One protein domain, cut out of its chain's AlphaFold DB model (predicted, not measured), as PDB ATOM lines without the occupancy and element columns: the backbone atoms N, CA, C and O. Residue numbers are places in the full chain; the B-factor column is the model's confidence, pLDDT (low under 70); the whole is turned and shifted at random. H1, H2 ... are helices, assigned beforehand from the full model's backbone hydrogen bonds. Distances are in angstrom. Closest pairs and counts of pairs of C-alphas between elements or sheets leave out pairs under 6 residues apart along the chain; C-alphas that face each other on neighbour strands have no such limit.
ATOM      1  N   GLU A   3     -11.272 -46.775  41.008       93.75
ATOM      2  CA  GLU A   3     -10.261 -47.529  41.773       93.75
ATOM      3  C   GLU A   3     -10.399 -49.052  41.620       93.75
ATOM      4  O   GLU A   3      -9.441 -49.782  41.835       93.75
ATOM      5  N   ALA A   4     -11.580 -49.526  41.216       94.75
ATOM      6  CA  ALA A   4     -11.854 -50.933  40.945       94.75
ATOM      7  C   ALA A   4     -11.722 -51.289  39.447       94.75
ATOM      8  O   ALA A   4     -12.101 -52.387  39.058       94.75
ATOM      9  N   GLY A   5     -11.210 -50.377  38.608       96.06
ATOM     10  CA  GLY A   5     -10.926 -50.623  37.189       96.06
ATOM     11  C   GLY A   5     -12.069 -50.333  36.209       96.06
ATOM     12  O   GLY A   5     -11.910 -50.600  35.022       96.06
ATOM     13  N   TYR A   6     -13.194 -49.780  36.667       96.12
ATOM     14  CA  TYR A   6     -14.315 -49.416  35.789       96.12
ATOM     15  C   TYR A   6     -14.064 -48.103  35.043       96.12
ATOM     16  O   TYR A   6     -13.435 -47.184  35.583       96.12
ATOM     17  N   SER A   7     -14.618 -47.993  33.834       97.94
ATOM     18  CA  SER A   7     -14.492 -46.811  32.984       97.94
ATOM     19  C   SER A   7     -15.245 -45.597  33.548       97.94
ATOM     20  O   SER A   7     -16.130 -45.700  34.408       97.94
ATOM     21  N   ASP A   8     -14.911 -44.409  33.043       96.81
ATOM     22  CA  ASP A   8     -15.634 -43.180  33.384       96.81
ATOM     23  C   ASP A   8     -17.094 -43.208  32.932       96.81
ATOM     24  O   ASP A   8     -17.970 -42.671  33.612       96.81
ATOM     25  N   GLU A   9     -17.365 -43.851  31.804       97.00
ATOM     26  CA  GLU A   9     -18.709 -44.009  31.255       97.00
ATOM     27  C   GLU A   9     -19.559 -44.894  32.171       97.00
ATOM     28  O   GLU A   9     -20.666 -44.502  32.545       97.00
ATOM     29  N   GLU A  10     -19.012 -46.024  32.629       96.75
ATOM     30  CA  GLU A  10     -19.669 -46.925  33.581       96.75
ATOM     31  C   GLU A  10     -19.932 -46.227  34.920       96.75
ATOM     32  O   GLU A  10     -21.045 -46.271  35.455       96.75
ATOM     33  N   ALA A  11     -18.936 -45.508  35.449       96.94
ATOM     34  CA  ALA A  11     -19.082 -44.762  36.693       96.94
ATOM     35  C   ALA A  11     -20.165 -43.673  36.586       96.94
ATOM     36  O   ALA A  11     -20.978 -43.497  37.501       96.94
ATOM     37  N   ASN A  12     -20.212 -42.954  35.462       96.69
ATOM     38  CA  ASN A  12     -21.233 -41.942  35.208       96.69
ATOM     39  C   ASN A  12     -22.622 -42.561  35.013       96.69
ATOM     40  O   ASN A  12     -23.604 -41.994  35.505       96.69
ATOM     41  N   ARG A  13     -22.715 -43.734  34.370       97.12
ATOM     42  CA  ARG A  13     -23.969 -44.480  34.209       97.12
ATOM     43  C   ARG A  13     -24.556 -44.863  35.562       97.12
ATOM     44  O   ARG A  13     -25.695 -44.505  35.859       97.12
ATOM     45  N   VAL A  14     -23.762 -45.500  36.421       96.44
ATOM     46  CA  VAL A  14     -24.191 -45.899  37.771       96.44
ATOM     47  C   VAL A  14     -24.571 -44.682  38.613       96.44
ATOM     48  O   VAL A  14     -25.595 -44.692  39.294       96.44
ATOM     49  N   LYS A  15     -23.806 -43.587  38.524       96.88
ATOM     50  CA  LYS A  15     -24.135 -42.328  39.204       96.88
ATOM     51  C   LYS A  15     -25.496 -41.771  38.775       96.88
ATOM     52  O   LYS A  15     -26.216 -41.229  39.615       96.88
ATOM     53  N   ALA A  16     -25.850 -41.871  37.493       98.06
ATOM     54  CA  ALA A  16     -27.160 -41.451  37.003       98.06
ATOM     55  C   ALA A  16     -28.281 -42.344  37.552       98.06
ATOM     56  O   ALA A  16     -29.270 -41.808  38.055       98.06
ATOM     57  N   ILE A  17     -28.083 -43.667  37.535       98.38
ATOM     58  CA  ILE A  17     -29.035 -44.662  38.051       98.38
ATOM     59  C   ILE A  17     -29.294 -44.442  39.546       98.38
ATOM     60  O   ILE A  17     -30.421 -44.144  39.931       98.38
ATOM     61  N   ILE A  18     -28.251 -44.469  40.384       97.12
ATOM     62  CA  ILE A  18     -28.363 -44.277  41.844       97.12
ATOM     63  C   ILE A  18     -28.923 -42.889  42.182       97.12
ATOM     64  O   ILE A  18     -29.721 -42.738  43.105       97.12
ATOM     65  N   GLY A  19     -28.537 -41.867  41.413       97.44
ATOM     66  CA  GLY A  19     -29.061 -40.509  41.548       97.44
ATOM     67  C   GLY A  19     -30.480 -40.322  41.006       97.44
ATOM     68  O   GLY A  19     -30.973 -39.194  41.019       97.44
ATOM     69  N   LYS A  20     -31.114 -41.386  40.498       97.50
ATOM     70  CA  LYS A  20     -32.463 -41.400  39.916       97.50
ATOM     71  C   LYS A  20     -32.652 -40.380  38.786       97.50
ATOM     72  O   LYS A  20     -33.742 -39.851  38.552       97.50
ATOM     73  N   LYS A  21     -31.569 -40.069  38.070       98.06
ATOM     74  CA  LYS A  21     -31.555 -39.072  36.997       98.06
ATOM     75  C   LYS A  21     -32.166 -39.667  35.738       98.06
ATOM     76  O   LYS A  21     -31.498 -40.395  35.021       98.06
ATOM     77  N   GLY A  22     -33.412 -39.301  35.451       96.75
ATOM     78  CA  GLY A  22     -34.137 -39.819  34.288       96.75
ATOM     79  C   GLY A  22     -35.333 -40.698  34.639       96.75
ATOM     80  O   GLY A  22     -35.830 -41.383  33.754       96.75
ATOM     81  N   LEU A  23     -35.818 -40.661  35.886       97.75
ATOM     82  CA  LEU A  23     -37.029 -41.379  36.291       97.75
ATOM     83  C   LEU A  23     -38.190 -41.151  35.304       97.75
ATOM     84  O   LEU A  23     -38.409 -40.024  34.850       97.75
ATOM     85  N   GLY A  24     -38.888 -42.232  34.947       95.44
ATOM     86  CA  GLY A  24     -39.952 -42.248  33.941       95.44
ATOM     87  C   GLY A  24     -39.487 -42.211  32.480       95.44
ATOM     88  O   GLY A  24     -40.325 -42.260  31.585       95.44
ATOM     89  N   ARG A  25     -38.181 -42.100  32.206       97.12
ATOM     90  CA  ARG A  25     -37.621 -42.035  30.839       97.12
ATOM     91  C   ARG A  25     -36.500 -43.035  30.603       97.12
ATOM     92  O   ARG A  25     -36.366 -43.556  29.504       97.12
ATOM     93  N   ASP A  26     -35.685 -43.270  31.622       98.19
ATOM     94  CA  ASP A  26     -34.551 -44.177  31.572       98.19
ATOM     95  C   ASP A  26     -34.931 -45.527  32.207       98.19
ATOM     96  O   ASP A  26     -35.343 -45.546  33.372       98.19
ATOM     97  N   PRO A  27     -34.814 -46.647  31.471       98.19
ATOM     98  CA  PRO A  27     -35.275 -47.948  31.942       98.19
ATOM     99  C   PRO A  27     -34.501 -48.466  33.162       98.19
ATOM    100  O   PRO A  27     -35.124 -49.045  34.048       98.19
ATOM    101  N   ASP A  28     -33.190 -48.221  33.273       98.25
ATOM    102  CA  ASP A  28     -32.415 -48.709  34.427       98.25
ATOM    103  C   ASP A  28     -32.710 -47.873  35.676       98.25
ATOM    104  O   ASP A  28     -32.776 -48.391  36.791       98.25
ATOM    105  N   VAL A  29     -32.927 -46.566  35.494       98.69
ATOM    106  CA  VAL A  29     -33.370 -45.682  36.580       98.69
ATOM    107  C   VAL A  29     -34.757 -46.093  37.067       98.69
ATOM    108  O   VAL A  29     -34.985 -46.147  38.276       98.69
ATOM    109  N   GLN A  30     -35.676 -46.383  36.143       98.75
ATOM    110  CA  GLN A  30     -37.018 -46.842  36.487       98.75
ATOM    111  C   GLN A  30     -36.967 -48.184  37.218       98.75
ATOM    112  O   GLN A  30     -37.612 -48.327  38.250       98.75
ATOM    113  N   ALA A  31     -36.153 -49.131  36.743       98.44
ATOM    114  CA  ALA A  31     -35.978 -50.425  37.391       98.44
ATOM    115  C   ALA A  31     -35.436 -50.289  38.825       98.44
ATOM    116  O   ALA A  31     -35.911 -50.981  39.727       98.44
ATOM    117  N   LEU A  32     -34.485 -49.374  39.063       98.50
ATOM    118  CA  LEU A  32     -33.998 -49.093  40.415       98.50
ATOM    119  C   LEU A  32     -35.099 -48.501  41.308       98.50
ATOM    120  O   LEU A  32     -35.225 -48.917  42.460       98.50
ATOM    121  N   GLU A  33     -35.871 -47.528  40.814       98.62
ATOM    122  CA  GLU A  33     -36.955 -46.920  41.597       98.62
ATOM    123  C   GLU A  33     -38.047 -47.937  41.925       98.62
ATOM    124  O   GLU A  33     -38.443 -48.042  43.083       98.62
ATOM    125  N   ASP A  34     -38.473 -48.723  40.937       98.69
ATOM    126  CA  ASP A  34     -39.454 -49.792  41.106       98.69
ATOM    127  C   ASP A  34     -38.985 -50.787  42.173       98.69
ATOM    128  O   ASP A  34     -39.727 -51.083  43.108       98.69
ATOM    129  N   CYS A  35     -37.729 -51.241  42.087       98.31
ATOM    130  CA  CYS A  35     -37.116 -52.118  43.082       98.31
ATOM    131  C   CYS A  35     -37.139 -51.487  44.482       98.31
ATOM    132  O   CYS A  35     -37.596 -52.112  45.438       98.31
ATOM    133  N   ALA A  36     -36.712 -50.228  44.611       98.25
ATOM    134  CA  ALA A  36     -36.693 -49.532  45.894       98.25
ATOM    135  C   ALA A  36     -38.099 -49.383  46.501       98.25
ATOM    136  O   ALA A  36     -38.275 -49.576  47.706       98.25
ATOM    137  N   CYS A  37     -39.105 -49.061  45.686       98.44
ATOM    138  CA  CYS A  37     -40.488 -48.933  46.131       98.44
ATOM    139  C   CYS A  37     -41.095 -50.282  46.533       98.44
ATOM    140  O   CYS A  37     -41.731 -50.360  47.581       98.44
ATOM    141  N   LEU A  38     -40.870 -51.340  45.751       98.44
ATOM    142  CA  LEU A  38     -41.352 -52.687  46.066       98.44
ATOM    143  C   LEU A  38     -40.722 -53.216  47.359       98.44
ATOM    144  O   LEU A  38     -41.442 -53.655  48.251       98.44
ATOM    145  N   VAL A  39     -39.402 -53.072  47.516       98.06
ATOM    146  CA  VAL A  39     -38.696 -53.457  48.748       98.06
ATOM    147  C   VAL A  39     -39.227 -52.682  49.954       98.06
ATOM    148  O   VAL A  39     -39.414 -53.275  51.017       98.06
ATOM    149  N   PHE A  40     -39.501 -51.380  49.806       97.81
ATOM    150  CA  PHE A  40     -40.132 -50.579  50.857       97.81
ATOM    151  C   PHE A  40     -41.508 -51.131  51.248       97.81
ATOM    152  O   PHE A  40     -41.758 -51.344  52.435       97.81
ATOM    153  N   LEU A  41     -42.378 -51.364  50.262       97.81
ATOM    154  CA  LEU A  41     -43.739 -51.856  50.474       97.81
ATOM    155  C   LEU A  41     -43.765 -53.228  51.154       97.81
ATOM    156  O   LEU A  41     -44.568 -53.443  52.055       97.81
ATOM    157  N   GLU A  42     -42.868 -54.126  50.758       97.12
ATOM    158  CA  GLU A  42     -42.802 -55.481  51.299       97.12
ATOM    159  C   GLU A  42     -42.187 -55.525  52.704       97.12
ATOM    160  O   GLU A  42     -42.731 -56.160  53.603       97.12
ATOM    161  N   ASN A  43     -41.063 -54.834  52.921       96.69
ATOM    162  CA  ASN A  43     -40.222 -55.093  54.095       96.69
ATOM    163  C   ASN A  43     -40.300 -54.012  55.179       96.69
ATOM    164  O   ASN A  43     -39.937 -54.267  56.323       96.69
ATOM    165  N   TYR A  44     -40.741 -52.796  54.844       96.38
ATOM    166  CA  TYR A  44     -40.637 -51.646  55.752       96.38
ATOM    167  C   TYR A  44     -41.970 -50.950  56.002       96.38
ATOM    168  O   TYR A  44     -42.173 -50.367  57.067       96.38
ATOM    169  N   PHE A  45     -42.886 -51.001  55.038       97.06
ATOM    170  CA  PHE A  45     -44.107 -50.207  55.047       97.06
ATOM    171  C   PHE A  45     -44.985 -50.457  56.277       97.06
ATOM    172  O   PHE A  45     -45.470 -49.494  56.864       97.06
ATOM    173  N   ALA A  46     -45.138 -51.709  56.718       95.69
ATOM    174  CA  ALA A  46     -45.973 -52.048  57.874       95.69
ATOM    175  C   ALA A  46     -45.470 -51.428  59.193       95.69
ATOM    176  O   ALA A  46     -46.259 -50.908  59.979       95.69
ATOM    177  N   ASP A  47     -44.160 -51.457  59.449       96.31
ATOM    178  CA  ASP A  47     -43.576 -50.817  60.637       96.31
ATOM    179  C   ASP A  47     -43.509 -49.300  60.503       96.31
ATOM    180  O   ASP A  47     -43.639 -48.568  61.488       96.31
ATOM    181  N   PHE A  48     -43.290 -48.825  59.281       95.50
ATOM    182  CA  PHE A  48     -43.230 -47.409  58.981       95.50
ATOM    183  C   PHE A  48     -44.594 -46.739  59.181       95.50
ATOM    184  O   PHE A  48     -44.662 -45.689  59.820       95.50
ATOM    185  N   SER A  49     -45.686 -47.366  58.733       95.69
ATOM    186  CA  SER A  49     -47.038 -46.806  58.835       95.69
ATOM    187  C   SER A  49     -47.496 -46.592  60.274       95.69
ATOM    188  O   SER A  49     -48.159 -45.600  60.561       95.69
ATOM    189  N   ARG A  50     -47.046 -47.430  61.214       95.25
ATOM    190  CA  ARG A  50     -47.330 -47.276  62.652       95.25
ATOM    191  C   ARG A  50     -46.745 -46.004  63.273       95.25
ATOM    192  O   ARG A  50     -47.184 -45.590  64.342       95.25
ATOM    193  N   LYS A  51     -45.733 -45.399  62.645       96.06
ATOM    194  CA  LYS A  51     -44.998 -44.235  63.174       96.06
ATOM    195  C   LYS A  51     -45.440 -42.912  62.548       96.06
ATOM    196  O   LYS A  51     -45.006 -41.852  62.994       96.06
ATOM    197  N   ILE A  52     -46.267 -42.963  61.506       95.62
ATOM    198  CA  ILE A  52     -46.649 -41.808  60.699       95.62
ATOM    199  C   ILE A  52     -48.143 -41.540  60.877       95.62
ATOM    200  O   ILE A  52     -48.951 -42.459  60.947       95.62
ATOM    201  N   LYS A  53     -48.524 -40.261  60.951       96.56
ATOM    202  CA  LYS A  53     -49.940 -39.873  60.975       96.56
ATOM    203  C   LYS A  53     -50.639 -40.339  59.698       96.56
ATOM    204  O   LYS A  53     -50.078 -40.177  58.616       96.56
ATOM    205  N   HIS A  54     -51.871 -40.818  59.839       94.44
ATOM    206  CA  HIS A  54     -52.675 -41.414  58.767       94.44
ATOM    207  C   HIS A  54     -52.641 -40.633  57.444       94.44
ATOM    208  O   HIS A  54     -52.092 -41.129  56.464       94.44
ATOM    209  N   ASP A  55     -53.078 -39.370  57.436       94.81
ATOM    210  CA  ASP A  55     -53.125 -38.538  56.218       94.81
ATOM    211  C   ASP A  55     -51.755 -38.390  55.538       94.81
ATOM    212  O   ASP A  55     -51.632 -38.330  54.311       94.81
ATOM    213  N   HIS A  56     -50.687 -38.341  56.339       96.62
ATOM    214  CA  HIS A  56     -49.332 -38.271  55.807       96.62
ATOM    215  C   HIS A  56     -48.898 -39.621  55.229       96.62
ATOM    216  O   HIS A  56     -48.223 -39.653  54.200       96.62
ATOM    217  N   MET A  57     -49.311 -40.732  55.839       96.81
ATOM    218  CA  MET A  57     -49.046 -42.064  55.310       96.81
ATOM    219  C   MET A  57     -49.739 -42.265  53.957       96.81
ATOM    220  O   MET A  57     -49.075 -42.655  52.999       96.81
ATOM    221  N   VAL A  58     -51.016 -41.895  53.839       96.94
ATOM    222  CA  VAL A  58     -51.767 -41.922  52.571       96.94
ATOM    223  C   VAL A  58     -51.029 -41.134  51.483       96.94
ATOM    224  O   VAL A  58     -50.750 -41.654  50.399       96.94
ATOM    225  N   ARG A  59     -50.591 -39.907  51.797       97.50
ATOM    226  CA  ARG A  59     -49.802 -39.082  50.868       97.50
ATOM    227  C   ARG A  59     -48.479 -39.740  50.464       97.50
ATOM    228  O   ARG A  59     -48.066 -39.626  49.309       97.50
ATOM    229  N   ILE A  60     -47.783 -40.397  51.388       97.38
ATOM    230  CA  ILE A  60     -46.533 -41.107  51.085       97.38
ATOM    231  C   ILE A  60     -46.801 -42.270  50.134       97.38
ATOM    232  O   ILE A  60     -46.063 -42.405  49.161       97.38
ATOM    233  N   VAL A  61     -47.858 -43.058  50.354       97.62
ATOM    234  CA  VAL A  61     -48.228 -44.143  49.433       97.62
ATOM    235  C   VAL A  61     -48.491 -43.590  48.032       97.62
ATOM    236  O   VAL A  61     -47.893 -44.077  47.078       97.62
ATOM    237  N   GLN A  62     -49.268 -42.509  47.899       98.19
ATOM    238  CA  GLN A  62     -49.518 -41.857  46.605       98.19
ATOM    239  C   GLN A  62     -48.227 -41.385  45.919       98.19
ATOM    240  O   GLN A  62     -48.042 -41.560  44.712       98.19
ATOM    241  N   MET A  63     -47.302 -40.792  46.681       97.69
ATOM    242  CA  MET A  63     -46.011 -40.350  46.149       97.69
ATOM    243  C   MET A  63     -45.111 -41.513  45.733       97.69
ATOM    244  O   MET A  63     -44.381 -41.365  44.755       97.69
ATOM    245  N   THR A  64     -45.140 -42.629  46.463       97.62
ATOM    246  CA  THR A  64     -44.441 -43.870  46.107       97.62
ATOM    247  C   THR A  64     -45.029 -44.439  44.820       97.62
ATOM    248  O   THR A  64     -44.297 -44.639  43.856       97.62
ATOM    249  N   TRP A  65     -46.355 -44.564  44.747       98.06
ATOM    250  CA  TRP A  65     -47.057 -45.107  43.585       98.06
ATOM    251  C   TRP A  65     -46.769 -44.315  42.310       98.06
ATOM    252  O   TRP A  65     -46.446 -44.891  41.278       98.06
ATOM    253  N   ARG A  66     -46.786 -42.977  42.377       97.75
ATOM    254  CA  ARG A  66     -46.532 -42.106  41.214       97.75
ATOM    255  C   ARG A  66     -45.143 -42.292  40.588       97.75
ATOM    256  O   ARG A  66     -44.949 -41.916  39.436       97.75
ATOM    257  N   LYS A  67     -44.163 -42.793  41.342       97.69
ATOM    258  CA  LYS A  67     -42.792 -43.010  40.851       97.69
ATOM    259  C   LYS A  67     -42.601 -44.379  40.204       97.69
ATOM    260  O   LYS A  67     -41.639 -44.555  39.463       97.69
ATOM    261  N   MET A  68     -43.491 -45.316  40.504       98.31
ATOM    262  CA  MET A  68     -43.424 -46.692  40.039       98.31
ATOM    263  C   MET A  68     -43.986 -46.828  38.624       98.31
ATOM    264  O   MET A  68     -44.910 -46.111  38.234       98.31
ATOM    265  N   SER A  69     -43.445 -47.775  37.866       98.38
ATOM    266  CA  SER A  69     -43.996 -48.163  36.568       98.38
ATOM    267  C   SER A  69     -45.317 -48.939  36.717       98.38
ATOM    268  O   SER A  69     -45.576 -49.512  37.780       98.38
ATOM    269  N   PRO A  70     -46.131 -49.052  35.647       97.62
ATOM    270  CA  PRO A  70     -47.343 -49.878  35.668       97.62
ATOM    271  C   PRO A  70     -47.074 -51.334  36.072       97.62
ATOM    272  O   PRO A  70     -47.784 -51.893  36.903       97.62
ATOM    273  N   ARG A  71     -45.980 -51.926  35.571       97.94
ATOM    274  CA  ARG A  71     -45.560 -53.283  35.955       97.94
ATOM    275  C   ARG A  71     -45.265 -53.383  37.452       97.94
ATOM    276  O   ARG A  71     -45.585 -54.385  38.083       97.94
ATOM    277  N   ALA A  72     -44.636 -52.366  38.031       98.25
ATOM    278  CA  ALA A  72     -44.363 -52.355  39.459       98.25
ATOM    279  C   ALA A  72     -45.645 -52.188  40.291       98.25
ATOM    280  O   ALA A  72     -45.717 -52.756  41.376       98.25
ATOM    281  N   HIS A  73     -46.676 -51.491  39.797       97.81
ATOM    282  CA  HIS A  73     -47.993 -51.463  40.457       97.81
ATOM    283  C   HIS A  73     -48.629 -52.852  40.502       97.81
ATOM    284  O   HIS A  73     -49.111 -53.266  41.553       97.81
ATOM    285  N   GLU A  74     -48.585 -53.593  39.394       97.19
ATOM    286  CA  GLU A  74     -49.100 -54.969  39.331       97.19
ATOM    287  C   GLU A  74     -48.390 -55.891  40.329       97.19
ATOM    288  O   GLU A  74     -49.042 -56.678  41.014       97.19
ATOM    289  N   LEU A  75     -47.062 -55.769  40.445       97.69
ATOM    290  CA  LEU A  75     -46.267 -56.525  41.417       97.69
ATOM    291  C   LEU A  75     -46.573 -56.106  42.858       97.69
ATOM    292  O   LEU A  75     -46.693 -56.961  43.730       97.69
ATOM    293  N   ALA A  76     -46.735 -54.807  43.114       97.44
ATOM    294  CA  ALA A  76     -47.018 -54.281  44.446       97.44
ATOM    295  C   ALA A  76     -48.320 -54.840  45.025       97.44
ATOM    296  O   ALA A  76     -48.371 -55.174  46.205       97.44
ATOM    297  N   LEU A  77     -49.353 -54.984  44.193       94.50
ATOM    298  CA  LEU A  77     -50.645 -55.542  44.600       94.50
ATOM    299  C   LEU A  77     -50.596 -57.051  44.902       94.50
ATOM    300  O   LEU A  77     -51.542 -57.581  45.474       94.50
ATOM    301  N   GLN A  78     -49.510 -57.736  44.535       95.75
ATOM    302  CA  GLN A  78     -49.285 -59.156  44.823       95.75
ATOM    303  C   GLN A  78     -48.378 -59.382  46.040       95.75
ATOM    304  O   GLN A  78     -48.186 -60.527  46.450       95.75
ATOM    305  N   LEU A  79     -47.802 -58.320  46.614       96.19
ATOM    306  CA  LEU A  79     -46.932 -58.441  47.781       96.19
ATOM    307  C   LEU A  79     -47.719 -58.962  48.994       96.19
ATOM    308  O   LEU A  79     -48.871 -58.564  49.197       96.19
ATOM    309  N   PRO A  80     -47.102 -59.802  49.846       93.38
ATOM    310  CA  PRO A  80     -47.732 -60.283  51.067       93.38
ATOM    311  C   PRO A  80     -47.829 -59.149  52.098       93.38
ATOM    312  O   PRO A  80     -46.954 -58.963  52.941       93.38
ATOM    313  N   MET A  81     -48.901 -58.360  52.026       94.06
ATOM    314  CA  MET A  81     -49.180 -57.274  52.965       94.06
ATOM    315  C   MET A  81     -50.138 -57.718  54.070       94.06
ATOM    316  O   MET A  81     -51.034 -58.529  53.848       94.06
ATOM    317  N   SER A  82     -49.992 -57.129  55.260       93.88
ATOM    318  CA  SER A  82     -51.037 -57.211  56.290       93.88
ATOM    319  C   SER A  82     -52.312 -56.491  55.836       93.88
ATOM    320  O   SER A  82     -52.223 -55.521  55.078       93.88
ATOM    321  N   ASP A  83     -53.474 -56.880  56.364       94.56
ATOM    322  CA  ASP A  83     -54.761 -56.247  56.030       94.56
ATOM    323  C   ASP A  83     -54.742 -54.724  56.235       94.56
ATOM    324  O   ASP A  83     -55.236 -53.970  55.401       94.56
ATOM    325  N   ALA A  84     -54.096 -54.251  57.308       94.00
ATOM    326  CA  ALA A  84     -53.960 -52.823  57.596       94.00
ATOM    327  C   ALA A  84     -53.093 -52.089  56.555       94.00
ATOM    328  O   ALA A  84     -53.412 -50.974  56.144       94.00
ATOM    329  N   SER A  85     -51.999 -52.714  56.113       95.56
ATOM    330  CA  SER A  85     -51.148 -52.171  55.049       95.56
ATOM    331  C   SER A  85     -51.892 -52.133  53.715       95.56
ATOM    332  O   SER A  85     -51.860 -51.113  53.029       95.56
ATOM    333  N   LEU A  86     -52.598 -53.209  53.365       94.94
ATOM    334  CA  LEU A  86     -53.376 -53.270  52.132       94.94
ATOM    335  C   LEU A  86     -54.504 -52.230  52.128       94.94
ATOM    336  O   LEU A  86     -54.711 -51.570  51.112       94.94
ATOM    337  N   ALA A  87     -55.186 -52.031  53.260       94.88
ATOM    338  CA  ALA A  87     -56.217 -51.005  53.408       94.88
ATOM    339  C   ALA A  87     -55.667 -49.592  53.151       94.88
ATOM    340  O   ALA A  87     -56.265 -48.839  52.387       94.88
ATOM    341  N   LEU A  88     -54.490 -49.258  53.695       96.19
ATOM    342  CA  LEU A  88     -53.826 -47.974  53.431       96.19
ATOM    343  C   LEU A  88     -53.467 -47.788  51.951       96.19
ATOM    344  O   LEU A  88     -53.562 -46.679  51.428       96.19
ATOM    345  N   VAL A  89     -53.034 -48.859  51.276       96.31
ATOM    346  CA  VAL A  89     -52.736 -48.810  49.838       96.31
ATOM    347  C   VAL A  89     -54.008 -48.565  49.035       96.31
ATOM    348  O   VAL A  89     -54.037 -47.658  48.211       96.31
ATOM    349  N   LYS A  90     -55.070 -49.318  49.311       95.06
ATOM    350  CA  LYS A  90     -56.380 -49.159  48.671       95.06
ATOM    351  C   LYS A  90     -56.957 -47.756  48.845       95.06
ATOM    352  O   LYS A  90     -57.306 -47.110  47.857       95.06
ATOM    353  N   GLU A  91     -56.947 -47.249  50.076       96.69
ATOM    354  CA  GLU A  91     -57.375 -45.888  50.399       96.69
ATOM    355  C   GLU A  91     -56.575 -44.851  49.605       96.69
ATOM    356  O   GLU A  91     -57.147 -43.971  48.962       96.69
ATOM    357  N   ALA A  92     -55.245 -44.977  49.586       96.31
ATOM    358  CA  ALA A  92     -54.378 -44.061  48.856       96.31
ATOM    359  C   ALA A  92     -54.643 -44.043  47.346       96.31
ATOM    360  O   ALA A  92     -54.454 -43.002  46.708       96.31
ATOM    361  N   LEU A  93     -55.082 -45.172  46.790       95.44
ATOM    362  CA  LEU A  93     -55.428 -45.342  45.382       95.44
ATOM    363  C   LEU A  93     -56.889 -44.993  45.060       95.44
ATOM    364  O   LEU A  93     -57.241 -44.943  43.883       95.44
ATOM    365  N   GLY A  94     -57.725 -44.724  46.067       92.44
ATOM    366  CA  GLY A  94     -59.146 -44.432  45.876       92.44
ATOM    367  C   GLY A  94     -59.950 -45.627  45.360       92.44
ATOM    368  O   GLY A  94     -60.938 -45.432  44.655       92.44
TER     369      GLY A  94
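What this domain is: This is residues 3 to 94 of the 96 residues of an uncharacterized protein of Halomonas olivaria (UniProt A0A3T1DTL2). What is the shape? H2 is a spine: H1 extends beyond one end as an arm, residues 3 to 12 sticking out; H5 packs on H2, and H3, H4 and H6 gather toward the other end. What builds it? The 92 printed residues hold six named helices, H1 to H6 in order, class all helix, loose, with radius of gyration of the C-alphas 15.6 A, spanning 47 by 25 by 22 A.

Where its parts are: Where is the longest helix? H2, residues 27 to 43, runs 23.8 A from C-alpha 27 at (-35.275, -47.948, 31.942). Where are the others? H1 is residues 8 to 18, 15.3 A; H3 45 to 49; H4 54 to 65, 16.6 A; H5 70 to 76; H6 83 to 93, ending at C-alpha 93 (-55.428, -45.342, 45.382).

How they stand to each other: What touches H2? H1 touches its residues 28 to 32 alone, closest C-alphas Ile 17 and Val 29, 4.7 A, at a steep tilt of 40 degrees. H5 touches its residues 34 to 41 alone, closest C-alphas Asp 34 and Ala 72, 5.8 A. What touches H6? H4 does, closest C-alphas Val 58 and Ala 92, 5.0 A; H3 only just, with 3 pairs within 8 A. Are the backbones complete? In each named helix every O i to N i+4 pair is within hydrogen-bond range.

The domain as a whole: How far does it reach? The farthest C-alphas, Gly 5 and Gly 94, are 49.4 A apart. Any cut, long link or low confidence? The printed part has no cut, no link is long, and no printed residue is under 70 in pLDDT.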